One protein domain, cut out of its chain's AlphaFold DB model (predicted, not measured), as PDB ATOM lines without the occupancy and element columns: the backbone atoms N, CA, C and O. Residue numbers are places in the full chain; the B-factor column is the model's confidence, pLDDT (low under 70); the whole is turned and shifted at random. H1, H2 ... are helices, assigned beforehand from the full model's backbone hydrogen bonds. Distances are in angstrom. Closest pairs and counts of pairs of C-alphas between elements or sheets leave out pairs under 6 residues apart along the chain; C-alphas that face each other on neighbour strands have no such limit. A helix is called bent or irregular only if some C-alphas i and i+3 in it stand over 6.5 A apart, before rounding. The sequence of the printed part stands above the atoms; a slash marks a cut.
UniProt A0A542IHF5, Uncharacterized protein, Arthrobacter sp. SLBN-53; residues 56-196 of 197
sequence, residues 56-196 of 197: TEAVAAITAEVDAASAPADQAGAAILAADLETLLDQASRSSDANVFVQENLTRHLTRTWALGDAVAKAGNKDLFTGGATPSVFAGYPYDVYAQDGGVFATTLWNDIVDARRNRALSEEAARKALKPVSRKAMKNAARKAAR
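Overview. This is residues 56 to 196 of the 197 residues of an uncharacterized protein of Arthrobacter sp. SLBN-53 (UniProt A0A542IHF5). A helical hairpin, H2 and H3, forms the core; H1 crosses it near one end, and H4 crosses near the other end, on the other side, then runs out into an arm. Residues 170 to 196, the last part of H4 and all of H5, stick out. The 141 printed residues hold five named helices, H1 to H5 in order, and no named strand: all helix. The whole is loose, with a radius of gyration of the C-alphas of 21.0 A, and elongated, spanning 68 by 37 by 29 A.

Along the chain. Find C-alpha 56 at (171.463, 154.128, 152.152), where H1, residues 56 to 68, begins. H2 follows at residues 73 to 94, 31.6 A long. H3, residues 98 to 123, spans 35.4 A; it is irregular, with C-alphas 104 and 107 7.5 A apart, and has a kink of 40 degrees near residue 105. H4, residues 147 to 178, spans 37.0 A; it is irregular, with C-alphas 149 and 152 8.0 A apart, and has a kink of 56 degrees near residue 165. H5, residues 184 to 194, ends at C-alpha 194, (126.647, 106.663, 165.578).

Arrangement. Start at the hub, H2 and H3, a hairpin at a shallow tilt of 4 degrees, opposite ways; their closest C-alphas, Ala 73 and Val 120, are 5.5 A apart. H1 touches residues 112 to 123 of H3, closest at C-alphas Val 59 and Ala 115, 4.8 A. Residues 160 to 168 of H4 touch H2, closest at C-alphas Ser 93 and Arg 165, 3.9 A, at a steep tilt of 62 degrees. H1 and H4 are apart. Every O i to N i+4 pair is within hydrogen-bond range in H1, H2 and H5; H3 has 20 of 22, H4 24 of 28.

Size, cuts and confidence. The farthest C-alphas, Thr 56 and Arg 196, are 71.7 A apart. The printed part has no cut. The H3 to H4 link is long, 23 residues. Look at residues 181 to 184 for pLDDT under 70.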
ATOM      1  N   THR A  56     171.230 153.642 150.785       95.75
ATOM      2  CA  THR A  56     171.463 154.128 152.152       95.75
ATOM      3  C   THR A  56     170.198 154.746 152.736       95.75
ATOM      4  O   THR A  56     169.890 154.508 153.903       95.75
ATOM      5  N   GLU A  57     169.455 155.497 151.922       96.19
ATOM      6  CA  GLU A  57     168.185 156.101 152.319       96.19
ATOM      7  C   GLU A  57     167.124 155.030 152.583       96.19
ATOM      8  O   GLU A  57     166.481 155.055 153.632       96.19
ATOM      9  N   ALA A  58     167.008 154.035 151.697       97.25
ATOM     10  CA  ALA A  58     166.088 152.919 151.879       97.25
ATOM     11  C   ALA A  58     166.354 152.163 153.192       97.25
ATOM     12  O   ALA A  58     165.421 151.904 153.951       97.25
ATOM     13  N   VAL A  59     167.618 151.855 153.510       97.75
ATOM     14  CA  VAL A  59     167.959 151.200 154.783       97.75
ATOM     15  C   VAL A  59     167.657 152.102 155.974       97.75
ATOM     16  O   VAL A  59     167.094 151.621 156.951       97.75
ATOM     17  N   ALA A  60     167.994 153.393 155.910       96.88
ATOM     18  CA  ALA A  60     167.754 154.325 157.011       96.88
ATOM     19  C   ALA A  60     166.259 154.479 157.334       96.88
ATOM     20  O   ALA A  60     165.887 154.488 158.509       96.88
ATOM     21  N   ALA A  61     165.404 154.540 156.308       95.25
ATOM     22  CA  ALA A  61     163.956 154.589 156.479       95.25
ATOM     23  C   ALA A  61     163.431 153.342 157.212       95.25
ATOM     24  O   ALA A  61     162.691 153.473 158.184       95.25
ATOM     25  N   ILE A  62     163.874 152.142 156.816       96.69
ATOM     26  CA  ILE A  62     163.457 150.901 157.486       96.69
ATOM     27  C   ILE A  62     164.048 150.780 158.890       96.69
ATOM     28  O   ILE A  62     163.366 150.313 159.796       96.69
ATOM     29  N   THR A  63     165.293 151.211 159.102       96.19
ATOM     30  CA  THR A  63     165.890 151.240 160.441       96.19
ATOM     31  C   THR A  63     165.027 152.062 161.396       96.19
ATOM     32  O   THR A  63     164.743 151.588 162.488       96.19
ATOM     33  N   ALA A  64     164.515 153.221 160.969       94.69
ATOM     34  CA  ALA A  64     163.603 154.012 161.795       94.69
ATOM     35  C   ALA A  64     162.290 153.271 162.127       94.69
ATOM     36  O   ALA A  64     161.800 153.376 163.251       94.69
ATOM     37  N   GLU A  65     161.728 152.503 161.185       94.44
ATOM     38  CA  GLU A  65     160.538 151.667 161.427       94.44
ATOM     39  C   GLU A  65     160.822 150.530 162.425       94.44
ATOM     40  O   GLU A  65     160.018 150.275 163.323       94.44
ATOM     41  N   VAL A  66     161.978 149.869 162.295       94.81
ATOM     42  CA  VAL A  66     162.414 148.791 163.198       94.81
ATOM     43  C   VAL A  66     162.704 149.331 164.600       94.81
ATOM     44  O   VAL A  66     162.256 148.732 165.573       94.81
ATOM     45  N   ASP A  67     163.385 150.471 164.714       92.94
ATOM     46  CA  ASP A  67     163.724 151.101 165.997       92.94
ATOM     47  C   ASP A  67     162.484 151.629 166.735       92.94
ATOM     48  O   ASP A  67     162.450 151.669 167.966       92.94
ATOM     49  N   ALA A  68     161.440 152.020 165.996       93.00
ATOM     50  CA  ALA A  68     160.158 152.412 166.575       93.00
ATOM     51  C   ALA A  68     159.380 151.219 167.163       93.00
ATOM     52  O   ALA A  68     158.481 151.413 167.988       93.00
ATOM     53  N   ALA A  69     159.706 149.986 166.765       91.62
ATOM     54  CA  ALA A  69     159.071 148.792 167.299       91.62
ATOM     55  C   ALA A  69     159.643 148.431 168.678       91.62
ATOM     56  O   ALA A  69     160.847 148.387 168.898       91.62
ATOM     57  N   SER A  70     158.775 148.080 169.629       86.94
ATOM     58  CA  SER A  70     159.204 147.644 170.972       86.94
ATOM     59  C   SER A  70     159.693 146.185 171.033       86.94
ATOM     60  O   SER A  70     159.948 145.666 172.119       86.94
ATOM     61  N   ALA A  71     159.774 145.495 169.891       93.56
ATOM     62  CA  ALA A  71     160.146 144.086 169.785       93.56
ATOM     63  C   ALA A  71     161.613 143.922 169.336       93.56
ATOM     64  O   ALA A  71     162.171 144.835 168.732       93.56
ATOM     65  N   PRO A  72     162.248 142.756 169.571       94.81
ATOM     66  CA  PRO A  72     163.562 142.455 169.003       94.81
ATOM     67  C   PRO A  72     163.586 142.645 167.479       94.81
ATOM     68  O   PRO A  72     162.630 142.263 166.805       94.81
ATOM     69  N   ALA A  73     164.696 143.153 166.934       95.50
ATOM     70  CA  ALA A  73     164.806 143.543 165.523       95.50
ATOM     71  C   ALA A  73     164.380 142.444 164.530       95.50
ATOM     72  O   ALA A  73     163.664 142.732 163.577       95.50
ATOM     73  N   ASP A  74     164.746 141.178 164.773       94.94
ATOM     74  CA  ASP A  74     164.314 140.057 163.921       94.94
ATOM     75  C   ASP A  74     162.784 139.877 163.925       94.94
ATOM     76  O   ASP A  74     162.192 139.604 162.884       94.94
ATOM     77  N   GLN A  75     162.137 140.032 165.085       95.81
ATOM     78  CA  GLN A  75     160.683 139.893 165.225       95.81
ATOM     79  C   GLN A  75     159.950 141.093 164.624       95.81
ATOM     80  O   GLN A  75     158.964 140.909 163.914       95.81
ATOM     81  N   ALA A  76     160.448 142.306 164.878       96.81
ATOM     82  CA  ALA A  76     159.917 143.529 164.289       96.81
ATOM     83  C   ALA A  76     160.021 143.493 162.758       96.81
ATOM     84  O   ALA A  76     159.026 143.693 162.069       96.81
ATOM     85  N   GLY A  77     161.197 143.146 162.227       97.44
ATOM     86  CA  GLY A  77     161.425 143.025 160.790       97.44
ATOM     87  C   GLY A  77     160.552 141.958 160.134       97.44
ATOM     88  O   GLY A  77     159.952 142.223 159.099       97.44
ATOM     89  N   ALA A  78     160.416 140.780 160.753       97.50
ATOM     90  CA  ALA A  78     159.538 139.731 160.237       97.50
ATOM     91  C   ALA A  78     158.063 140.174 160.213       97.50
ATOM     92  O   ALA A  78     157.349 139.877 159.256       97.50
ATOM     93  N   ALA A  79     157.611 140.909 161.235       96.81
ATOM     94  CA  ALA A  79     156.252 141.439 161.297       96.81
ATOM     95  C   ALA A  79     155.996 142.522 160.236       96.81
ATOM     96  O   ALA A  79     154.972 142.466 159.557       96.81
ATOM     97  N   ILE A  80     156.932 143.462 160.057       97.25
ATOM     98  CA  ILE A  80     156.862 144.493 159.007       97.25
ATOM     99  C   ILE A  80     156.806 143.826 157.631       97.25
ATOM    100  O   ILE A  80     155.909 144.110 156.846       97.25
ATOM    101  N   LEU A  81     157.706 142.878 157.366       97.69
ATOM    102  CA  LEU A  81     157.773 142.181 156.087       97.69
ATOM    103  C   LEU A  81     156.492 141.397 155.768       97.69
ATOM    104  O   LEU A  81     156.022 141.406 154.629       97.69
ATOM    105  N   ALA A  82     155.919 140.720 156.766       97.75
ATOM    106  CA  ALA A  82     154.653 140.015 156.607       97.75
ATOM    107  C   ALA A  82     153.499 140.985 156.302       97.75
ATOM    108  O   ALA A  82     152.715 140.722 155.391       97.75
ATOM    109  N   ALA A  83     153.427 142.116 157.012       97.69
ATOM    110  CA  ALA A  83     152.405 143.140 156.798       97.69
ATOM    111  C   ALA A  83     152.535 143.829 155.428       97.69
ATOM    112  O   ALA A  83     151.525 144.074 154.762       97.69
ATOM    113  N   ASP A  84     153.765 144.099 154.982       97.94
ATOM    114  CA  ASP A  84     154.049 144.651 153.658       97.94
ATOM    115  C   ASP A  84     153.571 143.692 152.557       97.94
ATOM    116  O   ASP A  84     152.884 144.113 151.624       97.94
ATOM    117  N   LEU A  85     153.875 142.393 152.681       98.50
ATOM    118  CA  LEU A  85     153.436 141.386 151.711       98.50
ATOM    119  C   LEU A  85     151.912 141.210 151.709       98.50
ATOM    120  O   LEU A  85     151.306 141.154 150.638       98.50
ATOM    121  N   GLU A  86     151.282 141.134 152.882       97.62
ATOM    122  CA  GLU A  86     149.823 141.039 152.996       97.62
ATOM    123  C   GLU A  86     149.144 142.237 152.320       97.62
ATOM    124  O   GLU A  86     148.225 142.063 151.517       97.62
ATOM    125  N   THR A  87     149.648 143.445 152.583       98.38
ATOM    126  CA  THR A  87     149.140 144.682 151.982       98.38
ATOM    127  C   THR A  87     149.295 144.665 150.462       98.38
ATOM    128  O   THR A  87     148.337 144.970 149.748       98.38
ATOM    129  N   LEU A  88     150.469 144.279 149.957       98.50
ATOM    130  CA  LEU A  88     150.740 144.187 148.523       98.50
ATOM    131  C   LEU A  88     149.774 143.217 147.827       98.50
ATOM    132  O   LEU A  88     149.178 143.567 146.808       98.50
ATOM    133  N   LEU A  89     149.595 142.012 148.376       98.00
ATOM    134  CA  LEU A  89     148.741 140.987 147.773       98.00
ATOM    135  C   LEU A  89     147.247 141.329 147.885       98.00
ATOM    136  O   LEU A  89     146.486 141.057 146.953       98.00
ATOM    137  N   ASP A  90     146.806 141.971 148.972       97.69
ATOM    138  CA  ASP A  90     145.431 142.476 149.078       97.69
ATOM    139  C   ASP A  90     145.153 143.563 148.030       97.69
ATOM    140  O   ASP A  90     144.130 143.499 147.337       97.69
ATOM    141  N   GLN A  91     146.072 144.516 147.851       98.00
ATOM    142  CA  GLN A  91     145.965 145.549 146.820       98.00
ATOM    143  C   GLN A  91     145.974 144.943 145.411       98.00
ATOM    144  O   GLN A  91     145.088 145.257 144.610       98.00
ATOM    145  N   ALA A  92     146.884 144.004 145.136       97.69
ATOM    146  CA  ALA A  92     146.939 143.271 143.873       97.69
ATOM    147  C   ALA A  92     145.610 142.563 143.573       97.69
ATOM    148  O   ALA A  92     145.088 142.643 142.460       97.69
ATOM    149  N   SER A  93     144.994 141.939 144.585       96.88
ATOM    150  CA  SER A  93     143.711 141.240 144.436       96.88
ATOM    151  C   SER A  93     142.546 142.154 144.032       96.88
ATOM    152  O   SER A  93     141.529 141.674 143.520       96.88
ATOM    153  N   ARG A  94     142.676 143.462 144.291       95.88
ATOM    154  CA  ARG A  94     141.683 144.507 144.003       95.88
ATOM    155  C   ARG A  94     141.999 145.283 142.727       95.88
ATOM    156  O   ARG A  94     141.129 146.017 142.262       95.88
ATOM    157  N   SER A  95     143.199 145.128 142.167       95.62
ATOM    158  CA  SER A  95     143.584 145.805 140.933       95.62
ATOM    159  C   SER A  95     142.739 145.323 139.750       95.62
ATOM    160  O   SER A  95     142.442 144.133 139.597       95.62
ATOM    161  N   SER A  96     142.350 146.262 138.888       91.88
ATOM    162  CA  SER A  96     141.691 145.958 137.618       91.88
ATOM    163  C   SER A  96     142.658 145.407 136.570       91.88
ATOM    164  O   SER A  96     142.221 144.653 135.703       91.88
ATOM    165  N   ASP A  97     143.942 145.762 136.665       92.25
ATOM    166  CA  ASP A  97     145.006 145.317 135.765       92.25
ATOM    167  C   ASP A  97     146.216 144.852 136.582       92.25
ATOM    168  O   ASP A  97     146.890 145.636 137.256       92.25
ATOM    169  N   ALA A  98     146.471 143.546 136.547       91.31
ATOM    170  CA  ALA A  98     147.580 142.951 137.274       91.31
ATOM    171  C   ALA A  98     148.941 143.332 136.679       91.31
ATOM    172  O   ALA A  98     149.897 143.485 137.430       91.31
ATOM    173  N   ASN A  99     149.043 143.527 135.359       90.75
ATOM    174  CA  ASN A  99     150.322 143.862 134.732       90.75
ATOM    175  C   ASN A  99     150.748 145.278 135.113       90.75
ATOM    176  O   ASN A  99     151.895 145.478 135.499       90.75
ATOM    177  N   VAL A 100     149.824 146.244 135.065       92.38
ATOM    178  CA  VAL A 100     150.103 147.618 135.522       92.38
ATOM    179  C   VAL A 100     150.486 147.617 137.001       92.38
ATOM    180  O   VAL A 100     151.502 148.197 137.375       92.38
ATOM    181  N   PHE A 101     149.743 146.882 137.835       95.94
ATOM    182  CA  PHE A 101     150.044 146.792 139.262       95.94
ATOM    183  C   PHE A 101     151.438 146.208 139.535       95.94
ATOM    184  O   PHE A 101     152.165 146.721 140.384       95.94
ATOM    185  N   VAL A 102     151.834 145.159 138.808       95.19
ATOM    186  CA  VAL A 102     153.186 144.590 138.887       95.19
ATOM    187  C   VAL A 102     154.244 145.642 138.554       95.19
ATOM    188  O   VAL A 102     155.197 145.775 139.319       95.19
ATOM    189  N   GLN A 103     154.092 146.369 137.440       92.00
ATOM    190  CA  GLN A 103     155.078 147.362 136.986       92.00
ATOM    191  C   GLN A 103     155.330 148.439 138.047       92.00
ATOM    192  O   GLN A 103     156.464 148.850 138.275       92.00
ATOM    193  N   GLU A 104     154.276 148.854 138.747       94.12
ATOM    194  CA  GLU A 104     154.351 149.896 139.773       94.12
ATOM    195  C   GLU A 104     154.904 149.399 141.119       94.12
ATOM    196  O   GLU A 104     155.468 150.187 141.882       94.12
ATOM    197  N   ASN A 105     154.740 148.110 141.446       97.50
ATOM    198  CA  ASN A 105     154.926 147.631 142.822       97.50
ATOM    199  C   ASN A 105     156.004 146.556 143.000       97.50
ATOM    200  O   ASN A 105     156.562 146.461 144.095       97.50
ATOM    201  N   LEU A 106     156.340 145.769 141.969       97.56
ATOM    202  CA  LEU A 106     157.275 144.648 142.113       97.56
ATOM    203  C   LEU A 106     158.648 145.133 142.591       97.56
ATOM    204  O   LEU A 106     159.103 144.756 143.669       97.56
ATOM    205  N   THR A 107     159.282 146.024 141.830       97.31
ATOM    206  CA  THR A 107     160.630 146.528 142.136       97.31
ATOM    207  C   THR A 107     160.686 147.245 143.484       97.31
ATOM    208  O   THR A 107     161.654 147.094 144.234       97.31
ATOM    209  N   ARG A 108     159.619 147.963 143.853       97.38
ATOM    210  CA  ARG A 108     159.502 148.619 145.160       97.38
ATOM    211  C   ARG A 108     159.477 147.609 146.309       97.38
ATOM    212  O   ARG A 108     160.164 147.806 147.307       97.38
ATOM    213  N   HIS A 109     158.717 146.523 146.177       98.50
ATOM    214  CA  HIS A 109     158.645 145.497 147.220       98.50
ATOM    215  C   HIS A 109     159.960 144.727 147.368       98.50
ATOM    216  O   HIS A 109     160.410 144.477 148.488       98.50
ATOM    217  N   LEU A 110     160.613 144.395 146.249       98.44
ATOM    218  CA  LEU A 110     161.915 143.717 146.241       98.44
ATOM    219  C   LEU A 110     162.978 144.538 146.983       98.44
ATOM    220  O   LEU A 110     163.611 144.055 147.924       98.44
ATOM    221  N   THR A 111     163.127 145.804 146.598       98.38
ATOM    222  CA  THR A 111     164.120 146.722 147.177       98.38
ATOM    223  C   THR A 111     163.859 146.991 148.654       98.38
ATOM    224  O   THR A 111     164.792 146.924 149.457       98.38
ATOM    225  N   ARG A 112     162.592 147.190 149.041       98.25
ATOM    226  CA  ARG A 112     162.190 147.318 150.447       98.25
ATOM    227  C   ARG A 112     162.516 146.064 151.262       98.25
ATOM    228  O   ARG A 112     163.058 146.183 152.356       98.25
ATOM    229  N   THR A 113     162.263 144.874 150.716       98.56
ATOM    230  CA  THR A 113     162.564 143.595 151.384       98.56
ATOM    231  C   THR A 113     164.065 143.437 151.655       98.56
ATOM    232  O   THR A 113     164.462 143.055 152.758       98.56
ATOM    233  N   TRP A 114     164.925 143.764 150.685       98.25
ATOM    234  CA  TRP A 114     166.378 143.692 150.884       98.25
ATOM    235  C   TRP A 114     166.900 144.771 151.838       98.25
ATOM    236  O   TRP A 114     167.751 144.469 152.675       98.25
ATOM    237  N   ALA A 115     166.366 145.995 151.766       98.31
ATOM    238  CA  ALA A 115     166.696 147.061 152.714       98.31
ATOM    239  C   ALA A 115     166.328 146.676 154.156       98.31
ATOM    240  O   ALA A 115     167.103 146.935 155.075       98.31
ATOM    241  N   LEU A 116     165.196 145.988 154.346       98.38
ATOM    242  CA  LEU A 116     164.765 145.472 155.643       98.38
ATOM    243  C   LEU A 116     165.715 144.415 156.210       98.38
ATOM    244  O   LEU A 116     166.049 144.477 157.392       98.38
ATOM    245  N   GLY A 117     166.206 143.493 155.379       97.56
ATOM    246  CA  GLY A 117     167.212 142.515 155.803       97.56
ATOM    247  C   GLY A 117     168.464 143.180 156.383       97.56
ATOM    248  O   GLY A 117     168.937 142.802 157.459       97.56
ATOM    249  N   ASP A 118     168.960 144.218 155.714       97.69
ATOM    250  CA  ASP A 118     170.165 144.932 156.138       97.69
ATOM    251  C   ASP A 118     169.905 145.882 157.316       97.69
ATOM    252  O   ASP A 118     170.765 146.018 158.188       97.69
ATOM    253  N   ALA A 119     168.724 146.500 157.394       97.88
ATOM    254  CA  ALA A 119     168.306 147.294 158.548       97.88
ATOM    255  C   ALA A 119     168.249 146.440 159.824       97.88
ATOM    256  O   ALA A 119     168.793 146.832 160.855       97.88
ATOM    257  N   VAL A 120     167.668 145.238 159.740       97.75
ATOM    258  CA  VAL A 120     167.588 144.293 160.864       97.75
ATOM    259  C   VAL A 120     168.965 143.759 161.250       97.75
ATOM    260  O   VAL A 120     169.265 143.659 162.441       97.75
ATOM    261  N   ALA A 121     169.828 143.456 160.275       96.31
ATOM    262  CA  ALA A 121     171.205 143.059 160.555       96.31
ATOM    263  C   ALA A 121     171.951 144.155 161.333       96.31
ATOM    264  O   ALA A 121     172.537 143.869 162.375       96.31
ATOM    265  N   LYS A 122     171.845 145.418 160.898       95.00
ATOM    266  CA  LYS A 122     172.447 146.567 161.593       95.00
ATOM    267  C   LYS A 122     171.900 146.745 163.010       95.00
ATOM    268  O   LYS A 122     172.691 146.852 163.943       95.00
ATOM    269  N   ALA A 123     170.579 146.723 163.185       94.38
ATOM    270  CA  ALA A 123     169.942 146.863 164.497       94.38
ATOM    271  C   ALA A 123     170.333 145.727 165.463       94.38
ATOM    272  O   ALA A 123     170.477 145.938 166.665       94.38
ATOM    273  N   GLY A 124     170.555 144.521 164.936       91.00
ATOM    274  CA  GLY A 124     171.032 143.367 165.698       91.00
ATOM    275  C   GLY A 124     172.552 143.283 165.872       91.00
ATOM    276  O   GLY A 124     173.015 142.288 166.429       91.00
ATOM    277  N   ASN A 125     173.323 144.262 165.380       92.00
ATOM    278  CA  ASN A 125     174.789 144.223 165.307       92.00
ATOM    279  C   ASN A 125     175.327 142.922 164.664       92.00
ATOM    280  O   ASN A 125     176.272 142.304 165.158       92.00
ATOM    281  N   LYS A 126     174.671 142.479 163.586       93.31
ATOM    282  CA  LYS A 126     175.025 141.308 162.776       93.31
ATOM    283  C   LYS A 126     175.672 141.754 161.465       93.31
ATOM    284  O   LYS A 126     175.385 142.838 160.954       93.31
ATOM    285  N   ASP A 127     176.480 140.875 160.883       93.38
ATOM    286  CA  ASP A 127     177.024 141.091 159.545       93.38
ATOM    287  C   ASP A 127     175.914 141.122 158.488       93.38
ATOM    288  O   ASP A 127     174.920 140.391 158.567       93.38
ATOM    289  N   LEU A 128     176.104 141.959 157.465       94.81
ATOM    290  CA  LEU A 128     175.212 141.988 156.311       94.81
ATOM    291  C   LEU A 128     175.294 140.664 155.554       94.81
ATOM    292  O   LEU A 128     176.364 140.066 155.414       94.81
ATOM    293  N   PHE A 129     174.168 140.238 154.984       95.00
ATOM    294  CA  PHE A 129     174.154 139.053 154.139       95.00
ATOM    295  C   PHE A 129     175.076 139.255 152.929       95.00
ATOM    296  O   PHE A 129     174.892 140.195 152.154       95.00
ATOM    297  N   THR A 130     176.061 138.377 152.761       93.56
ATOM    298  CA  THR A 130     176.954 138.339 151.586       93.56
ATOM    299  C   THR A 130     176.886 137.002 150.840       93.56
ATOM    300  O   THR A 130     177.382 136.893 149.720       93.56
ATOM    301  N   GLY A 131     176.221 136.005 151.428       90.62
ATOM    302  CA  GLY A 131     176.026 134.659 150.900       90.62
ATOM    303  C   GLY A 131     175.754 133.660 152.029       90.62
ATOM    304  O   GLY A 131     175.980 133.958 153.201       90.62
ATOM    305  N   GLY A 132     175.291 132.456 151.682       89.50
ATOM    306  CA  GLY A 132     175.091 131.365 152.640       89.50
ATOM    307  C   GLY A 132     173.673 131.285 153.205       89.50
ATOM    308  O   GLY A 132     172.702 131.380 152.459       89.50
ATOM    309  N   ALA A 133     173.566 131.031 154.512       89.25
ATOM    310  CA  ALA A 133     172.290 130.766 155.170       89.25
ATOM    311  C   ALA A 133     171.366 131.991 155.156       89.25
ATOM    312  O   ALA A 133     171.797 133.115 155.417       89.25
ATOM    313  N   THR A 134     170.083 131.750 154.893       89.44
ATOM    314  CA  THR A 134     169.051 132.786 154.899       89.44
ATOM    315  C   THR A 134     168.973 133.467 156.274       89.44
ATOM    316  O   THR A 134     168.860 132.769 157.287       89.44
ATOM    317  N   PRO A 135     169.004 134.812 156.341       94.62
ATOM    318  CA  PRO A 135     168.828 135.549 157.589       94.62
ATOM    319  C   PRO A 135     167.531 135.186 158.325       94.62
ATOM    320  O   PRO A 135     166.485 134.995 157.706       94.62
ATOM    321  N   SER A 136     167.584 135.153 159.660       94.12
ATOM    322  CA  SER A 136     166.468 134.742 160.532       94.12
ATOM    323  C   SER A 136     165.188 135.552 160.337       94.12
ATOM    324  O   SER A 136     164.099 135.003 160.476       94.12
ATOM    325  N   VAL A 137     165.314 136.833 159.979       96.50
ATOM    326  CA  VAL A 137     164.179 137.717 159.666       96.50
ATOM    327  C   VAL A 137     163.294 137.168 158.537       96.50
ATOM    328  O   VAL A 137     162.095 137.427 158.517       96.50
ATOM    329  N   PHE A 138     163.851 136.353 157.635       97.06
ATOM    330  CA  PHE A 138     163.131 135.768 156.503       97.06
ATOM    331  C   PHE A 138     162.651 134.330 156.752       97.06
ATOM    332  O   PHE A 138     162.072 133.730 155.855       97.06
ATOM    333  N   ALA A 139     162.852 133.753 157.944       92.62
ATOM    334  CA  ALA A 139     162.572 132.332 158.196       92.62
ATOM    335  C   ALA A 139     161.099 131.919 157.980       92.62
ATOM    336  O   ALA A 139     160.828 130.755 157.694       92.62
ATOM    337  N   GLY A 140     160.153 132.852 158.131       92.50
ATOM    338  CA  GLY A 140     158.724 132.640 157.863       92.50
ATOM    339  C   GLY A 140     158.224 133.267 156.560       92.50
ATOM    340  O   GLY A 140     157.023 133.244 156.303       92.50
ATOM    341  N   TYR A 141     159.112 133.865 155.764       97.50
ATOM    342  CA  TYR A 141     158.748 134.541 154.525       97.50
ATOM    343  C   TYR A 141     158.619 133.515 153.387       97.50
ATOM    344  O   TYR A 141     159.474 132.636 153.279       97.50
ATOM    345  N   PRO A 142     157.583 133.582 152.529       96.69
ATOM    346  CA  PRO A 142     157.290 132.512 151.572       96.69
ATOM    347  C   PRO A 142     158.223 132.490 150.351       96.69
ATOM    348  O   PRO A 142     158.010 131.690 149.443       96.69
ATOM    349  N   TYR A 143     159.240 133.356 150.308       97.62
ATOM    350  CA  TYR A 143     160.128 133.508 149.161       97.62
ATOM    351  C   TYR A 143     161.600 133.342 149.532       97.62
ATOM    352  O   TYR A 143     162.069 133.847 150.554       97.62
ATOM    353  N   ASP A 144     162.358 132.740 148.617       95.62
ATOM    354  CA  ASP A 144     163.814 132.644 148.694       95.62
ATOM    355  C   ASP A 144     164.474 133.982 148.309       95.62
ATOM    356  O   ASP A 144     164.964 134.168 147.194       95.62
ATOM    357  N   VAL A 145     164.484 134.931 149.251       97.06
ATOM    358  CA  VAL A 145     164.819 136.362 149.054       97.06
ATOM    359  C   VAL A 145     166.115 136.629 148.278       97.06
ATOM    360  O   VAL A 145     166.179 137.581 147.497       97.06
ATOM    361  N   TYR A 146     167.151 135.814 148.490       96.25
ATOM    362  CA  TYR A 146     168.478 136.005 147.891       96.25
ATOM    363  C   TYR A 146     168.833 134.967 146.814       96.25
ATOM    364  O   TYR A 146     169.921 135.038 146.234       96.25
ATOM    365  N   ALA A 147     167.953 133.997 146.538       94.94
ATOM    366  CA  ALA A 147     168.239 132.937 145.576       94.94
ATOM    367  C   ALA A 147     168.360 133.496 144.150       94.94
ATOM    368  O   ALA A 147     167.527 134.288 143.705       94.94
ATOM    369  N   GLN A 148     169.412 133.064 143.443       94.50
ATOM    370  CA  GLN A 148     169.774 133.548 142.102       94.50
ATOM    371  C   GLN A 148     169.797 135.081 142.027       94.50
ATOM    372  O   GLN A 148     169.129 135.691 141.197       94.50
ATOM    373  N   ASP A 149     170.502 135.704 142.976       95.00
ATOM    374  CA  ASP A 149     170.625 137.161 143.096       95.00
ATOM    375  C   ASP A 149     169.279 137.912 143.224       95.00
ATOM    376  O   ASP A 149     169.210 139.126 143.034       95.00
ATOM    377  N   GLY A 150     168.222 137.202 143.641       95.69
ATOM    378  CA  GLY A 150     166.866 137.727 143.804       95.69
ATOM    379  C   GLY A 150     165.911 137.377 142.658       95.69
ATOM    380  O   GLY A 150     164.721 137.662 142.760       95.69
ATOM    381  N   GLY A 151     166.387 136.729 141.588       96.44
ATOM    382  CA  GLY A 151     165.565 136.383 140.423       96.44
ATOM    383  C   GLY A 151     164.431 135.395 140.725       96.44
ATOM    384  O   GLY A 151     163.314 135.562 140.229       96.44
ATOM    385  N   VAL A 152     164.676 134.403 141.593       96.44
ATOM    386  CA  VAL A 152     163.635 133.445 142.026       96.44
ATOM    387  C   VAL A 152     162.553 134.157 142.838       96.44
ATOM    388  O   VAL A 152     161.363 133.943 142.599       96.44
ATOM    389  N   PHE A 153     162.959 135.038 143.755       97.56
ATOM    390  CA  PHE A 153     162.043 135.860 144.542       97.56
ATOM    391  C   PHE A 153     161.186 136.756 143.639       97.56
ATOM    392  O   PHE A 153     159.962 136.692 143.719       97.56
ATOM    393  N   ALA A 154     161.806 137.515 142.731       98.00
ATOM    394  CA  ALA A 154     161.096 138.394 141.803       98.00
ATOM    395  C   ALA A 154     160.069 137.641 140.949       98.00
ATOM    396  O   ALA A 154     158.918 138.058 140.857       98.00
ATOM    397  N   THR A 155     160.458 136.498 140.381       96.56
ATOM    398  CA  THR A 155     159.574 135.697 139.520       96.56
ATOM    399  C   THR A 155     158.413 135.086 140.305       96.56
ATOM    400  O   THR A 155     157.276 135.076 139.834       96.56
ATOM    401  N   THR A 156     158.671 134.580 141.513       97.06
ATOM    402  CA  THR A 156     157.623 133.953 142.335       97.06
ATOM    403  C   THR A 156     156.630 134.995 142.846       97.06
ATOM    404  O   THR A 156     155.425 134.794 142.729       97.06
ATOM    405  N   LEU A 157     157.122 136.154 143.297       97.94
ATOM    406  CA  LEU A 157     156.273 137.277 143.692       97.94
ATOM    407  C   LEU A 157     155.462 137.833 142.511       97.94
ATOM    408  O   LEU A 157     154.285 138.142 142.669       97.94
ATOM    409  N   TRP A 158     156.062 137.931 141.321       97.06
ATOM    410  CA  TRP A 158     155.351 138.327 140.104       97.06
ATOM    411  C   TRP A 158     154.138 137.425 139.839       97.06
ATOM    412  O   TRP A 158     153.035 137.933 139.636       97.06
ATOM    413  N   ASN A 159     154.317 136.100 139.914       95.38
ATOM    414  CA  ASN A 159     153.218 135.143 139.744       95.38
ATOM    415  C   ASN A 159     152.126 135.342 140.803       95.38
ATOM    416  O   ASN A 159     150.948 135.396 140.460       95.38
ATOM    417  N   ASP A 160     152.506 135.509 142.071       96.56
ATOM    418  CA  ASP A 160     151.543 135.692 143.159       96.56
ATOM    419  C   ASP A 160     150.736 136.987 143.022       96.56
ATOM    420  O   ASP A 160     149.534 136.988 143.292       96.56
ATOM    421  N   ILE A 161     151.358 138.077 142.560       96.69
ATOM    422  CA  ILE A 161     150.658 139.333 142.258       96.69
ATOM    423  C   ILE A 161     149.657 139.120 141.115       96.69
ATOM    424  O   ILE A 161     148.501 139.537 141.224       96.69
ATOM    425  N   VAL A 162     150.072 138.451 140.033       93.75
ATOM    426  CA  VAL A 162     149.203 138.168 138.879       93.75
ATOM    427  C   VAL A 162     148.021 137.278 139.275       93.75
ATOM    428  O   VAL A 162     146.884 137.534 138.870       93.75
ATOM    429  N   ASP A 163     148.257 136.276 140.120       94.81
ATOM    430  CA  ASP A 163     147.233 135.346 140.591       94.81
ATOM    431  C   ASP A 163     146.433 135.865 141.801       94.81
ATOM    432  O   ASP A 163     145.421 135.256 142.162       94.81
ATOM    433  N   ALA A 164     146.793 137.003 142.407       95.25
ATOM    434  CA  ALA A 164     146.201 137.492 143.659       95.25
ATOM    435  C   ALA A 164     144.667 137.575 143.608       95.25
ATOM    436  O   ALA A 164     143.966 137.139 144.527       95.25
ATOM    437  N   ARG A 165     144.112 138.076 142.496       92.19
ATOM    438  CA  ARG A 165     142.656 138.178 142.301       92.19
ATOM    439  C   ARG A 165     141.988 136.806 142.213       92.19
ATOM    440  O   ARG A 165     140.916 136.598 142.788       92.19
ATOM    441  N   ARG A 166     142.613 135.859 141.508       92.50
ATOM    442  CA  ARG A 166     142.136 134.475 141.409       92.50
ATOM    443  C   ARG A 166     142.194 133.791 142.774       92.50
ATOM    444  O   ARG A 166     141.213 133.169 143.180       92.50
ATOM    445  N   ASN A 167     143.299 133.950 143.495       91.81
ATOM    446  CA  ASN A 167     143.515 133.372 144.819       91.81
ATOM    447  C   ASN A 167     142.492 133.887 145.832       91.81
ATOM    448  O   ASN A 167     141.895 133.096 146.567       91.81
ATOM    449  N   ARG A 168     142.189 135.189 145.800       90.94
ATOM    450  CA  ARG A 168     141.113 135.774 146.601       90.94
ATOM    451  C   ARG A 168     139.755 135.146 146.287       90.94
ATOM    452  O   ARG A 168     139.063 134.723 147.208       90.94
ATOM    453  N   ALA A 169     139.386 135.032 145.012       90.12
ATOM    454  CA  ALA A 169     138.109 134.434 144.620       90.12
ATOM    455  C   ALA A 169     137.982 132.967 145.082       90.12
ATOM    456  O   ALA A 169     136.931 132.559 145.582       90.12
ATOM    457  N   LEU A 170     139.062 132.184 144.968       91.62
ATOM    458  CA  LEU A 170     139.117 130.801 145.455       91.62
ATOM    459  C   LEU A 170     138.988 130.724 146.984       91.62
ATOM    460  O   LEU A 170     138.260 129.869 147.492       91.62
ATOM    461  N   SER A 171     139.647 131.629 147.711       89.19
ATOM    462  CA  SER A 171     139.563 131.725 149.172       89.19
ATOM    463  C   SER A 171     138.150 132.093 149.640       89.19
ATOM    464  O   SER A 171     137.584 131.429 150.510       89.19
ATOM    465  N   GLU A 172     137.512 133.078 149.002       90.25
ATOM    466  CA  GLU A 172     136.128 133.470 149.291       90.25
ATOM    467  C   GLU A 172     135.136 132.330 149.002       90.25
ATOM    468  O   GLU A 172     134.193 132.097 149.769       90.25
ATOM    469  N   GLU A 173     135.345 131.568 147.923       88.62
ATOM    470  CA  GLU A 173     134.532 130.387 147.627       88.62
ATOM    471  C   GLU A 173     134.740 129.277 148.668       88.62
ATOM    472  O   GLU A 173     133.766 128.658 149.115       88.62
ATOM    473  N   ALA A 174     135.984 129.033 149.084       89.69
ATOM    474  CA  ALA A 174     136.312 128.070 150.130       89.69
ATOM    475  C   ALA A 174     135.674 128.461 151.474       89.69
ATOM    476  O   ALA A 174     135.016 127.625 152.098       89.69
ATOM    477  N   ALA A 175     135.755 129.735 151.869       89.00
ATOM    478  CA  ALA A 175     135.105 130.269 153.065       89.00
ATOM    479  C   ALA A 175     133.577 130.115 152.994       89.00
ATOM    480  O   ALA A 175     132.942 129.638 153.937       89.00
ATOM    481  N   ARG A 176     132.971 130.411 151.835       85.56
ATOM    482  CA  ARG A 176     131.536 130.182 151.605       85.56
ATOM    483  C   ARG A 176     131.167 128.705 151.735       85.56
ATOM    484  O   ARG A 176     130.107 128.396 152.274       85.56
ATOM    485  N   LYS A 177     131.997 127.783 151.231       84.50
ATOM    486  CA  LYS A 177     131.783 126.331 151.368       84.50
ATOM    487  C   LYS A 177     131.911 125.876 152.823       84.50
ATOM    488  O   LYS A 177     131.082 125.077 153.248       84.50
ATOM    489  N   ALA A 178     132.874 126.407 153.575       83.81
ATOM    490  CA  ALA A 178     133.072 126.096 154.990       83.81
ATOM    491  C   ALA A 178     131.887 126.544 155.868       83.81
ATOM    492  O   ALA A 178     131.525 125.854 156.816       83.81
ATOM    493  N   LEU A 179     131.234 127.655 155.511       78.56
ATOM    494  CA  LEU A 179     130.049 128.168 156.205       78.56
ATOM    495  C   LEU A 179     128.747 127.427 155.858       78.56
ATOM    496  O   LEU A 179     127.735 127.639 156.529       78.56
ATOM    497  N   LYS A 180     128.718 126.573 154.821       75.31
ATOM    498  CA  LYS A 180     127.496 125.829 154.478       75.31
ATOM    499  C   LYS A 180     127.186 124.827 155.597       75.31
ATOM    500  O   LYS A 180     127.971 123.900 155.803       75.31
ATOM    501  N   PRO A 181     126.030 124.935 156.281       64.44
ATOM    502  CA  PRO A 181     125.668 123.970 157.304       64.44
ATOM    503  C   PRO A 181     125.569 122.577 156.679       64.44
ATOM    504  O   PRO A 181     124.940 122.391 155.631       64.44
ATOM    505  N   VAL A 182     126.179 121.586 157.336       65.00
ATOM    506  CA  VAL A 182     126.030 120.169 156.986       65.00
ATOM    507  C   VAL A 182     124.533 119.888 156.870       65.00
ATOM    508  O   VAL A 182     123.785 120.129 157.814       65.00
ATOM    509  N   SER A 183     124.066 119.444 155.698       69.06
ATOM    510  CA  SER A 183     122.623 119.297 155.461       69.06
ATOM    511  C   SER A 183     121.957 118.500 156.594       69.06
ATOM    512  O   SER A 183     122.527 117.523 157.087       69.06
ATOM    513  N   ARG A 184     120.722 118.854 156.993       64.94
ATOM    514  CA  ARG A 184     119.956 118.100 158.014       64.94
ATOM    515  C   ARG A 184     119.931 116.590 157.726       64.94
ATOM    516  O   ARG A 184     119.922 115.780 158.649       64.94
ATOM    517  N   LYS A 185     119.972 116.204 156.445       70.88
ATOM    518  CA  LYS A 185     120.073 114.813 155.984       70.88
ATOM    519  C   LYS A 185     121.421 114.169 156.333       70.88
ATOM    520  O   LYS A 185     121.438 113.040 156.816       70.88
ATOM    521  N   ALA A 186     122.530 114.877 156.131       74.81
ATOM    522  CA  ALA A 186     123.865 114.416 156.508       74.81
ATOM    523  C   ALA A 186     124.020 114.304 158.036       74.81
ATOM    524  O   ALA A 186     124.504 113.280 158.512       74.81
ATOM    525  N   MET A 187     123.490 115.263 158.805       73.38
ATOM    526  CA  MET A 187     123.439 115.164 160.272       73.38
ATOM    527  C   MET A 187     122.600 113.967 160.751       73.38
ATOM    528  O   MET A 187     123.048 113.188 161.589       73.38
ATOM    529  N   LYS A 188     121.409 113.750 160.172       78.69
ATOM    530  CA  LYS A 188     120.534 112.616 160.525       78.69
ATOM    531  C   LYS A 188     121.160 111.260 160.181       78.69
ATOM    532  O   LYS A 188     120.979 110.296 160.923       78.69
ATOM    533  N   ASN A 189     121.908 111.170 159.081       80.75
ATOM    534  CA  ASN A 189     122.633 109.952 158.713       80.75
ATOM    535  C   ASN A 189     123.849 109.698 159.614       80.75
ATOM    536  O   ASN A 189     124.073 108.550 159.995       80.75
ATOM    537  N   ALA A 190     124.591 110.739 160.002       79.06
ATOM    538  CA  ALA A 190     125.677 110.619 160.972       79.06
ATOM    539  C   ALA A 190     125.156 110.148 162.340       79.06
ATOM    540  O   ALA A 190     125.689 109.187 162.891       79.06
ATOM    541  N   ALA A 191     124.048 110.720 162.825       80.44
ATOM    542  CA  ALA A 191     123.398 110.296 164.067       80.44
ATOM    543  C   ALA A 191     122.925 108.830 164.012       80.44
ATOM    544  O   ALA A 191     123.168 108.062 164.937       80.44
ATOM    545  N   ARG A 192     122.316 108.399 162.897       81.00
ATOM    546  CA  ARG A 192     121.912 106.992 162.698       81.00
ATOM    547  C   ARG A 192     123.092 106.022 162.653       81.00
ATOM    548  O   ARG A 192     122.940 104.877 163.065       81.00
ATOM    549  N   LYS A 193     124.243 106.450 162.127       80.81
ATOM    550  CA  LYS A 193     125.462 105.631 162.070       80.81
ATOM    551  C   LYS A 193     126.152 105.550 163.434       80.81
ATOM    552  O   LYS A 193     126.656 104.487 163.772       80.81
ATOM    553  N   ALA A 194     126.137 106.636 164.209       77.31
ATOM    554  CA  ALA A 194     126.647 106.663 165.578       77.31
ATOM    555  C   ALA A 194     125.800 105.803 166.529       77.31
ATOM    556  O   ALA A 194     126.366 105.059 167.311       77.31
ATOM    557  N   ALA A 195     124.469 105.815 166.396       74.38
ATOM    558  CA  ALA A 195     123.560 104.998 167.210       74.38
ATOM    559  C   ALA A 195     123.555 103.489 166.870       74.38
ATOM    560  O   ALA A 195     122.836 102.722 167.501       74.38
ATOM    561  N   ARG A 196     124.285 103.067 165.829       77.06
ATOM    562  CA  ARG A 196     124.451 101.655 165.428       77.06
ATOM    563  C   ARG A 196     125.800 101.060 165.849       77.06
ATOM    564  O   ARG A 196     126.040  99.893 165.548       77.06
TER     565      ARG A 196